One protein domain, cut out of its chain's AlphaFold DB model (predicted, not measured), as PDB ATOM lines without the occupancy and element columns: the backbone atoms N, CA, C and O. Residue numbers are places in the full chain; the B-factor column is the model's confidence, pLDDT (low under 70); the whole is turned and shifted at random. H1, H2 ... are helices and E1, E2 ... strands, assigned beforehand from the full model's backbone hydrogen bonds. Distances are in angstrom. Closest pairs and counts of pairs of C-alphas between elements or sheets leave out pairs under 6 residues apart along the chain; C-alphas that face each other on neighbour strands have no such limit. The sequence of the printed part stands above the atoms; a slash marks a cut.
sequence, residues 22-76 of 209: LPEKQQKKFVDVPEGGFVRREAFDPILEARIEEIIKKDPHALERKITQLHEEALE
ATOM      1  N   LEU A  22     556.243 484.514 402.187       82.38
ATOM      2  CA  LEU A  22     555.389 485.038 403.252       82.38
ATOM      3  C   LEU A  22     553.928 485.182 402.808       82.38
ATOM      4  O   LEU A  22     553.647 485.473 401.643       82.38
ATOM      5  N   PRO A  23     552.974 485.136 403.759       86.00
ATOM      6  CA  PRO A  23     551.600 485.539 403.490       86.00
ATOM      7  C   PRO A  23     551.538 486.942 402.869       86.00
ATOM      8  O   PRO A  23     552.120 487.887 403.401       86.00
ATOM      9  N   GLU A  24     550.761 487.102 401.797       83.94
ATOM     10  CA  GLU A  24     550.683 488.315 400.961       83.94
ATOM     11  C   GLU A  24     550.509 489.623 401.765       83.94
ATOM     12  O   GLU A  24     551.146 490.644 401.505       83.94
ATOM     13  N   LYS A  25     549.711 489.577 402.839       83.69
ATOM     14  CA  LYS A  25     549.464 490.718 403.744       83.69
ATOM     15  C   LYS A  25     550.715 491.208 404.486       83.69
ATOM     16  O   LYS A  25     550.709 492.314 405.028       83.69
ATOM     17  N   GLN A  26     551.754 490.385 404.572       81.62
ATOM     18  CA  GLN A  26     552.998 490.666 405.285       81.62
ATOM     19  C   GLN A  26     554.131 491.073 404.342       81.62
ATOM     20  O   GLN A  26     555.003 491.819 404.779       81.62
ATOM     21  N   GLN A  27     554.087 490.674 403.068       87.12
ATOM     22  CA  GLN A  27     555.165 490.892 402.094       87.12
ATOM     23  C   GLN A  27     555.610 492.360 402.010       87.12
ATOM     24  O   GLN A  27     556.797 492.658 402.019       87.12
ATOM     25  N   LYS A  28     554.663 493.305 402.074       87.31
ATOM     26  CA  LYS A  28     554.940 494.756 402.026       87.31
ATOM     27  C   LYS A  28     555.835 495.282 403.160       87.31
ATOM     28  O   LYS A  28     556.366 496.384 403.043       87.31
ATOM     29  N   LYS A  29     555.960 494.545 404.269       86.25
ATOM     30  CA  LYS A  29     556.756 494.937 405.446       86.25
ATOM     31  C   LYS A  29     558.206 494.467 405.373       86.25
ATOM     32  O   LYS A  29     559.005 494.881 406.211       86.25
ATOM     33  N   PHE A  30     558.532 493.608 404.414       87.19
ATOM     34  CA  PHE A  30     559.839 492.983 404.292       87.19
ATOM     35  C   PHE A  30     560.445 493.247 402.914       87.19
ATOM     36  O   PHE A  30     559.745 493.611 401.969       87.19
ATOM     37  N   VAL A  31     561.765 493.124 402.830       85.81
ATOM     38  CA  VAL A  31     562.550 493.266 401.602       85.81
ATOM     39  C   VAL A  31     563.605 492.168 401.600       85.81
ATOM     40  O   VAL A  31     564.231 491.925 402.635       85.81
ATOM     41  N   ASP A  32     563.776 491.491 400.466       86.25
ATOM     42  CA  ASP A  32     564.830 490.493 400.292       86.25
ATOM     43  C   ASP A  32     566.208 491.155 400.373       86.25
ATOM     44  O   ASP A  32     566.422 492.245 399.836       86.25
ATOM     45  N   VAL A  33     567.154 490.493 401.033       80.94
ATOM     46  CA  VAL A  33     568.547 490.948 401.075       80.94
ATOM     47  C   VAL A  33     569.373 490.212 400.021       80.94
ATOM     48  O   VAL A  33     569.134 489.025 399.775       80.94
ATOM     49  N   PRO A  34     570.357 490.865 399.379       68.38
ATOM     50  CA  PRO A  34     571.074 490.236 398.274       68.38
ATOM     51  C   PRO A  34     571.944 489.031 398.689       68.38
ATOM     52  O   PRO A  34     572.323 488.235 397.835       68.38
ATOM     53  N   GLU A  35     572.268 488.880 399.975       71.06
ATOM     54  CA  GLU A  35     572.957 487.721 400.565       71.06
ATOM     55  C   GLU A  35     572.029 486.511 400.797       71.06
ATOM     56  O   GLU A  35     572.504 485.425 401.137       71.06
ATOM     57  N   GLY A  36     570.720 486.680 400.583       75.06
ATOM     58  CA  GLY A  36     569.685 485.675 400.814       75.06
ATOM     59  C   GLY A  36     568.924 485.882 402.126       75.06
ATOM     60  O   GLY A  36     569.481 486.320 403.131       75.06
ATOM     61  N   GLY A  37     567.633 485.539 402.123       82.94
ATOM     62  CA  GLY A  37     566.708 485.885 403.203       82.94
ATOM     63  C   GLY A  37     566.069 487.259 402.994       82.94
ATOM     64  O   GLY A  37     566.223 487.884 401.947       82.94
ATOM     65  N   PHE A  38     565.361 487.745 404.011       85.94
ATOM     66  CA  PHE A  38     564.693 489.043 403.986       85.94
ATOM     67  C   PHE A  38     564.700 489.699 405.365       85.94
ATOM     68  O   PHE A  38     564.745 489.038 406.404       85.94
ATOM     69  N   VAL A  39     564.620 491.025 405.376       82.19
ATOM     70  CA  VAL A  39     564.589 491.849 406.589       82.19
ATOM     71  C   VAL A  39     563.357 492.737 406.587       82.19
ATOM     72  O   VAL A  39     562.707 492.910 405.556       82.19
ATOM     73  N   ARG A  40     563.002 493.308 407.743       84.69
ATOM     74  CA  ARG A  40     561.991 494.373 407.762       84.69
ATOM     75  C   ARG A  40     562.485 495.529 406.907       84.69
ATOM     76  O   ARG A  40     563.657 495.877 406.986       84.69
ATOM     77  N   ARG A  41     561.585 496.152 406.152       81.88
ATOM     78  CA  ARG A  41     561.918 497.255 405.243       81.88
ATOM     79  C   ARG A  41     562.684 498.386 405.945       81.88
ATOM     80  O   ARG A  41     563.661 498.875 405.404       81.88
ATOM     81  N   GLU A  42     562.306 498.718 407.179       84.00
ATOM     82  CA  GLU A  42     562.972 499.726 408.029       84.00
ATOM     83  C   GLU A  42     564.441 499.399 408.358       84.00
ATOM     84  O   GLU A  42     565.218 500.291 408.675       84.00
ATOM     85  N   ALA A  43     564.818 498.119 408.319       84.25
ATOM     86  CA  ALA A  43     566.171 497.654 408.605       84.25
ATOM     87  C   ALA A  43     567.016 497.474 407.334       84.25
ATOM     88  O   ALA A  43     568.191 497.137 407.445       84.25
ATOM     89  N   PHE A  44     566.439 497.660 406.143       83.75
ATOM     90  CA  PHE A  44     567.135 497.428 404.880       83.75
ATOM     91  C   PHE A  44     568.156 498.528 404.570       83.75
ATOM     92  O   PHE A  44     569.299 498.209 404.249       83.75
ATOM     93  N   ASP A  45     567.777 499.799 404.733       85.44
ATOM     94  CA  ASP A  45     568.648 500.930 404.381       85.44
ATOM     95  C   ASP A  45     569.979 500.909 405.160       85.44
ATOM     96  O   ASP A  45     571.022 500.946 404.509       85.44
ATOM     97  N   PRO A  46     570.013 500.702 406.496       87.50
ATOM     98  CA  PRO A  46     571.282 500.618 407.230       87.50
ATOM     99  C   PRO A  46     572.173 499.437 406.809       87.50
ATOM    100  O   PRO A  46     573.398 499.523 406.874       87.50
ATOM    101  N   ILE A  47     571.577 498.317 406.381       84.00
ATOM    102  CA  ILE A  47     572.327 497.157 405.870       84.00
ATOM    103  C   ILE A  47     572.968 497.507 404.525       84.00
ATOM    104  O   ILE A  47     574.134 497.182 404.288       84.00
ATOM    105  N   LEU A  48     572.217 498.181 403.652       84.00
ATOM    106  CA  LEU A  48     572.709 498.626 402.355       84.00
ATOM    107  C   LEU A  48     573.817 499.678 402.509       84.00
ATOM    108  O   LEU A  48     574.846 499.564 401.845       84.00
ATOM    109  N   GLU A  49     573.645 500.642 403.416       88.19
ATOM    110  CA  GLU A  49     574.657 501.649 403.763       88.19
ATOM    111  C   GLU A  49     575.956 500.998 404.245       88.19
ATOM    112  O   GLU A  49     577.010 501.237 403.658       88.19
ATOM    113  N   ALA A  50     575.891 500.098 405.233       89.31
ATOM    114  CA  ALA A  50     577.072 499.402 405.747       89.31
ATOM    115  C   ALA A  50     577.807 498.608 404.650       89.31
ATOM    116  O   ALA A  50     579.037 498.542 404.625       89.31
ATOM    117  N   ARG A  51     577.062 498.026 403.705       88.88
ATOM    118  CA  ARG A  51     577.642 497.313 402.564       88.88
ATOM    119  C   ARG A  51     578.306 498.259 401.567       88.88
ATOM    120  O   ARG A  51     579.388 497.947 401.069       88.88
ATOM    121  N   ILE A  52     577.684 499.400 401.275       91.69
ATOM    122  CA  ILE A  52     578.278 500.457 400.446       91.69
ATOM    123  C   ILE A  52     579.583 500.938 401.088       91.69
ATOM    124  O   ILE A  52     580.609 500.995 400.409       91.69
ATOM    125  N   GLU A  53     579.581 501.196 402.396       93.69
ATOM    126  CA  GLU A  53     580.775 501.578 403.150       93.69
ATOM    127  C   GLU A  53     581.871 500.510 403.083       93.69
ATOM    128  O   GLU A  53     583.037 500.842 402.877       93.69
ATOM    129  N   GLU A  54     581.531 499.223 403.206       94.62
ATOM    130  CA  GLU A  54     582.506 498.134 403.088       94.62
ATOM    131  C   GLU A  54     583.136 498.074 401.687       94.62
ATOM    132  O   GLU A  54     584.349 497.873 401.558       94.62
ATOM    133  N   ILE A  55     582.330 498.273 400.638       93.50
ATOM    134  CA  ILE A  55     582.803 498.320 399.249       93.50
ATOM    135  C   ILE A  55     583.759 499.504 399.059       93.50
ATOM    136  O   ILE A  55     584.875 499.300 398.584       93.50
ATOM    137  N   ILE A  56     583.364 500.706 399.488       95.50
ATOM    138  CA  ILE A  56     584.170 501.934 399.372       95.50
ATOM    139  C   ILE A  56     585.453 501.834 400.209       95.50
ATOM    140  O   ILE A  56     586.517 502.270 399.775       95.50
ATOM    141  N   LYS A  57     585.390 501.215 401.392       96.50
ATOM    142  CA  LYS A  57     586.560 500.989 402.253       96.50
ATOM    143  C   LYS A  57     587.592 500.073 401.596       96.50
ATOM    144  O   LYS A  57     588.788 500.269 401.803       96.50
ATOM    145  N   LYS A  58     587.146 499.057 400.852       96.31
ATOM    146  CA  LYS A  58     588.030 498.160 400.091       96.31
ATOM    147  C   LYS A  58     588.597 498.854 398.855       96.31
ATOM    148  O   LYS A  58     589.765 498.647 398.538       96.31
ATOM    149  N   ASP A  59     587.781 499.658 398.179       96.81
ATOM    150  CA  ASP A  59     588.160 500.423 396.995       96.81
ATOM    151  C   ASP A  59     587.220 501.629 396.795       96.81
ATOM    152  O   ASP A  59     586.054 501.439 396.425       96.81
ATOM    153  N   PRO A  60     587.722 502.869 396.967       95.94
ATOM    154  CA  PRO A  60     586.907 504.080 396.874       95.94
ATOM    155  C   PRO A  60     586.199 504.286 395.529       95.94
ATOM    156  O   PRO A  60     585.174 504.959 395.485       95.94
ATOM    157  N   HIS A  61     586.711 503.694 394.445       95.94
ATOM    158  CA  HIS A  61     586.186 503.862 393.087       95.94
ATOM    159  C   HIS A  61     585.459 502.612 392.559       95.94
ATOM    160  O   HIS A  61     585.037 502.589 391.402       95.94
ATOM    161  N   ALA A  62     585.295 501.550 393.359       95.56
ATOM    162  CA  ALA A  62     584.691 500.300 392.882       95.56
ATOM    163  C   ALA A  62     583.247 500.471 392.386       95.56
ATOM    164  O   ALA A  62     582.882 499.893 391.362       95.56
ATOM    165  N   LEU A  63     582.433 501.265 393.090       93.00
ATOM    166  CA  LEU A  63     581.052 501.532 392.680       93.00
ATOM    167  C   LEU A  63     580.997 502.411 391.431       93.00
ATOM    168  O   LEU A  63     580.254 502.094 390.511       93.00
ATOM    169  N   GLU A  64     581.828 503.454 391.367       92.19
ATOM    170  CA  GLU A  64     581.926 504.351 390.211       92.19
ATOM    171  C   GLU A  64     582.273 503.579 388.932       92.19
ATOM    172  O   GLU A  64     581.561 503.683 387.932       92.19
ATOM    173  N   ARG A  65     583.300 502.717 388.974       95.25
ATOM    174  CA  ARG A  65     583.676 501.886 387.818       95.25
ATOM    175  C   ARG A  65     582.580 500.902 387.432       95.25
ATOM    176  O   ARG A  65     582.330 500.719 386.250       95.25
ATOM    177  N   LYS A  66     581.908 500.286 388.408       92.38
ATOM    178  CA  LYS A  66     580.842 499.315 388.131       92.38
ATOM    179  C   LYS A  66     579.598 499.976 387.534       92.38
ATOM    180  O   LYS A  66     578.996 499.405 386.636       92.38
ATOM    181  N   ILE A  67     579.239 501.174 387.994       86.69
ATOM    182  CA  ILE A  67     578.156 501.975 387.406       86.69
ATOM    183  C   ILE A  67     578.534 502.416 385.990       86.69
ATOM    184  O   ILE A  67     577.714 502.294 385.087       86.69
ATOM    185  N   THR A  68     579.774 502.865 385.787       85.00
ATOM    186  CA  THR A  68     580.280 503.258 384.461       85.00
ATOM    187  C   THR A  68     580.234 502.082 383.488       85.00
ATOM    188  O   THR A  68     579.667 502.209 382.411       85.00
ATOM    189  N   GLN A  69     580.714 500.910 383.902       86.19
ATOM    190  CA  GLN A  69     580.655 499.693 383.097       86.19
ATOM    191  C   GLN A  69     579.209 499.293 382.761       86.19
ATOM    192  O   GLN A  69     578.917 498.990 381.613       86.19
ATOM    193  N   LEU A  70     578.285 499.328 383.729       78.44
ATOM    194  CA  LEU A  70     576.866 499.037 383.471       78.44
ATOM    195  C   LEU A  70     576.240 500.036 382.488       78.44
ATOM    196  O   LEU A  70     575.376 499.662 381.699       78.44
ATOM    197  N   HIS A  71     576.660 501.300 382.542       72.56
ATOM    198  CA  HIS A  71     576.222 502.326 381.603       72.56
ATOM    199  C   HIS A  71     576.764 502.068 380.190       72.56
ATOM    200  O   HIS A  71     576.006 502.144 379.227       72.56
ATOM    201  N   GLU A  72     578.040 501.703 380.068       74.94
ATOM    202  CA  GLU A  72     578.670 501.324 378.797       74.94
ATOM    203  C   GLU A  72     578.036 500.056 378.201       74.94
ATOM    204  O   GLU A  72     577.684 500.052 377.026       74.94
ATOM    205  N   GLU A  73     577.791 499.017 379.005       75.44
ATOM    206  CA  GLU A  73     577.102 497.788 378.579       75.44
ATOM    207  C   GLU A  73     575.658 498.070 378.120       75.44
ATOM    208  O   GLU A  73     575.190 497.506 377.129       75.44
ATOM    209  N   ALA A  74     574.945 498.972 378.806       64.25
ATOM    210  CA  ALA A  74     573.611 499.409 378.395       64.25
ATOM    211  C   ALA A  74     573.638 500.213 377.082       64.25
ATOM    212  O   ALA A  74     572.732 500.070 376.259       64.25
ATOM    213  N   LEU A  75     574.681 501.021 376.865       61.59
ATOM    214  CA  LEU A  75     574.918 501.740 375.612       61.59
ATOM    215  C   LEU A  75     575.289 500.790 374.461       61.59
ATOM    216  O   LEU A  75     574.811 500.993 373.348       61.59
ATOM    217  N   GLU A  76     576.070 499.735 374.715       57.69
ATOM    218  CA  GLU A  76     576.419 498.709 373.717       57.69
ATOM    219  C   GLU A  76     575.220 497.846 373.292       57.69
ATOM    220  O   GLU A  76     575.179 497.351 372.162       57.69
TER     221      GLU A  76
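AT A GLANCE: This is residues 22 to 76 of the 209 residues of an uncharacterized protein of Candidatus Moranbacteria bacterium CG08_land_8_20_14_0_20_34_16 (UniProt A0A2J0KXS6). Helices H2 and H3 meet as an L, with a hairpin, E1 and E2, and H1 at H2's far end. The printed part, 55 residues, is mostly helix, ordered H1, E1, E2, H2, H3. It is only just loose, close to extended: radius of gyration of the C-alphas 15.1 A, spans 40 by 29 by 16 A.

HOW THE PARTS SIT: E1, residues 30 to 32, and E2, residues 38 to 40, form an antiparallel hairpin, with N 31 and O 39 within hydrogen-bond range, 2.9 A. H2, residues 41 to 58, and H3, residues 62 to 76, touch only at the corner, about perpendicular at 81 degrees, closest C-alphas Ile 56 and Ala 62, 6.7 A. Every O i to N i+4 pair is within range in H3, 11 of 14 in H2.

IN THESE COORDINATES: H1, residues 24 to 27, begins at C-alpha 24 (550.683, 488.315, 400.961). H2 is 26.6 A long; H3, 20.9 A, ends at C-alpha 76 (576.419, 498.709, 373.717).

THE WHOLE: There is no cut; residues 34 and 74 to 76 are under pLDDT 70.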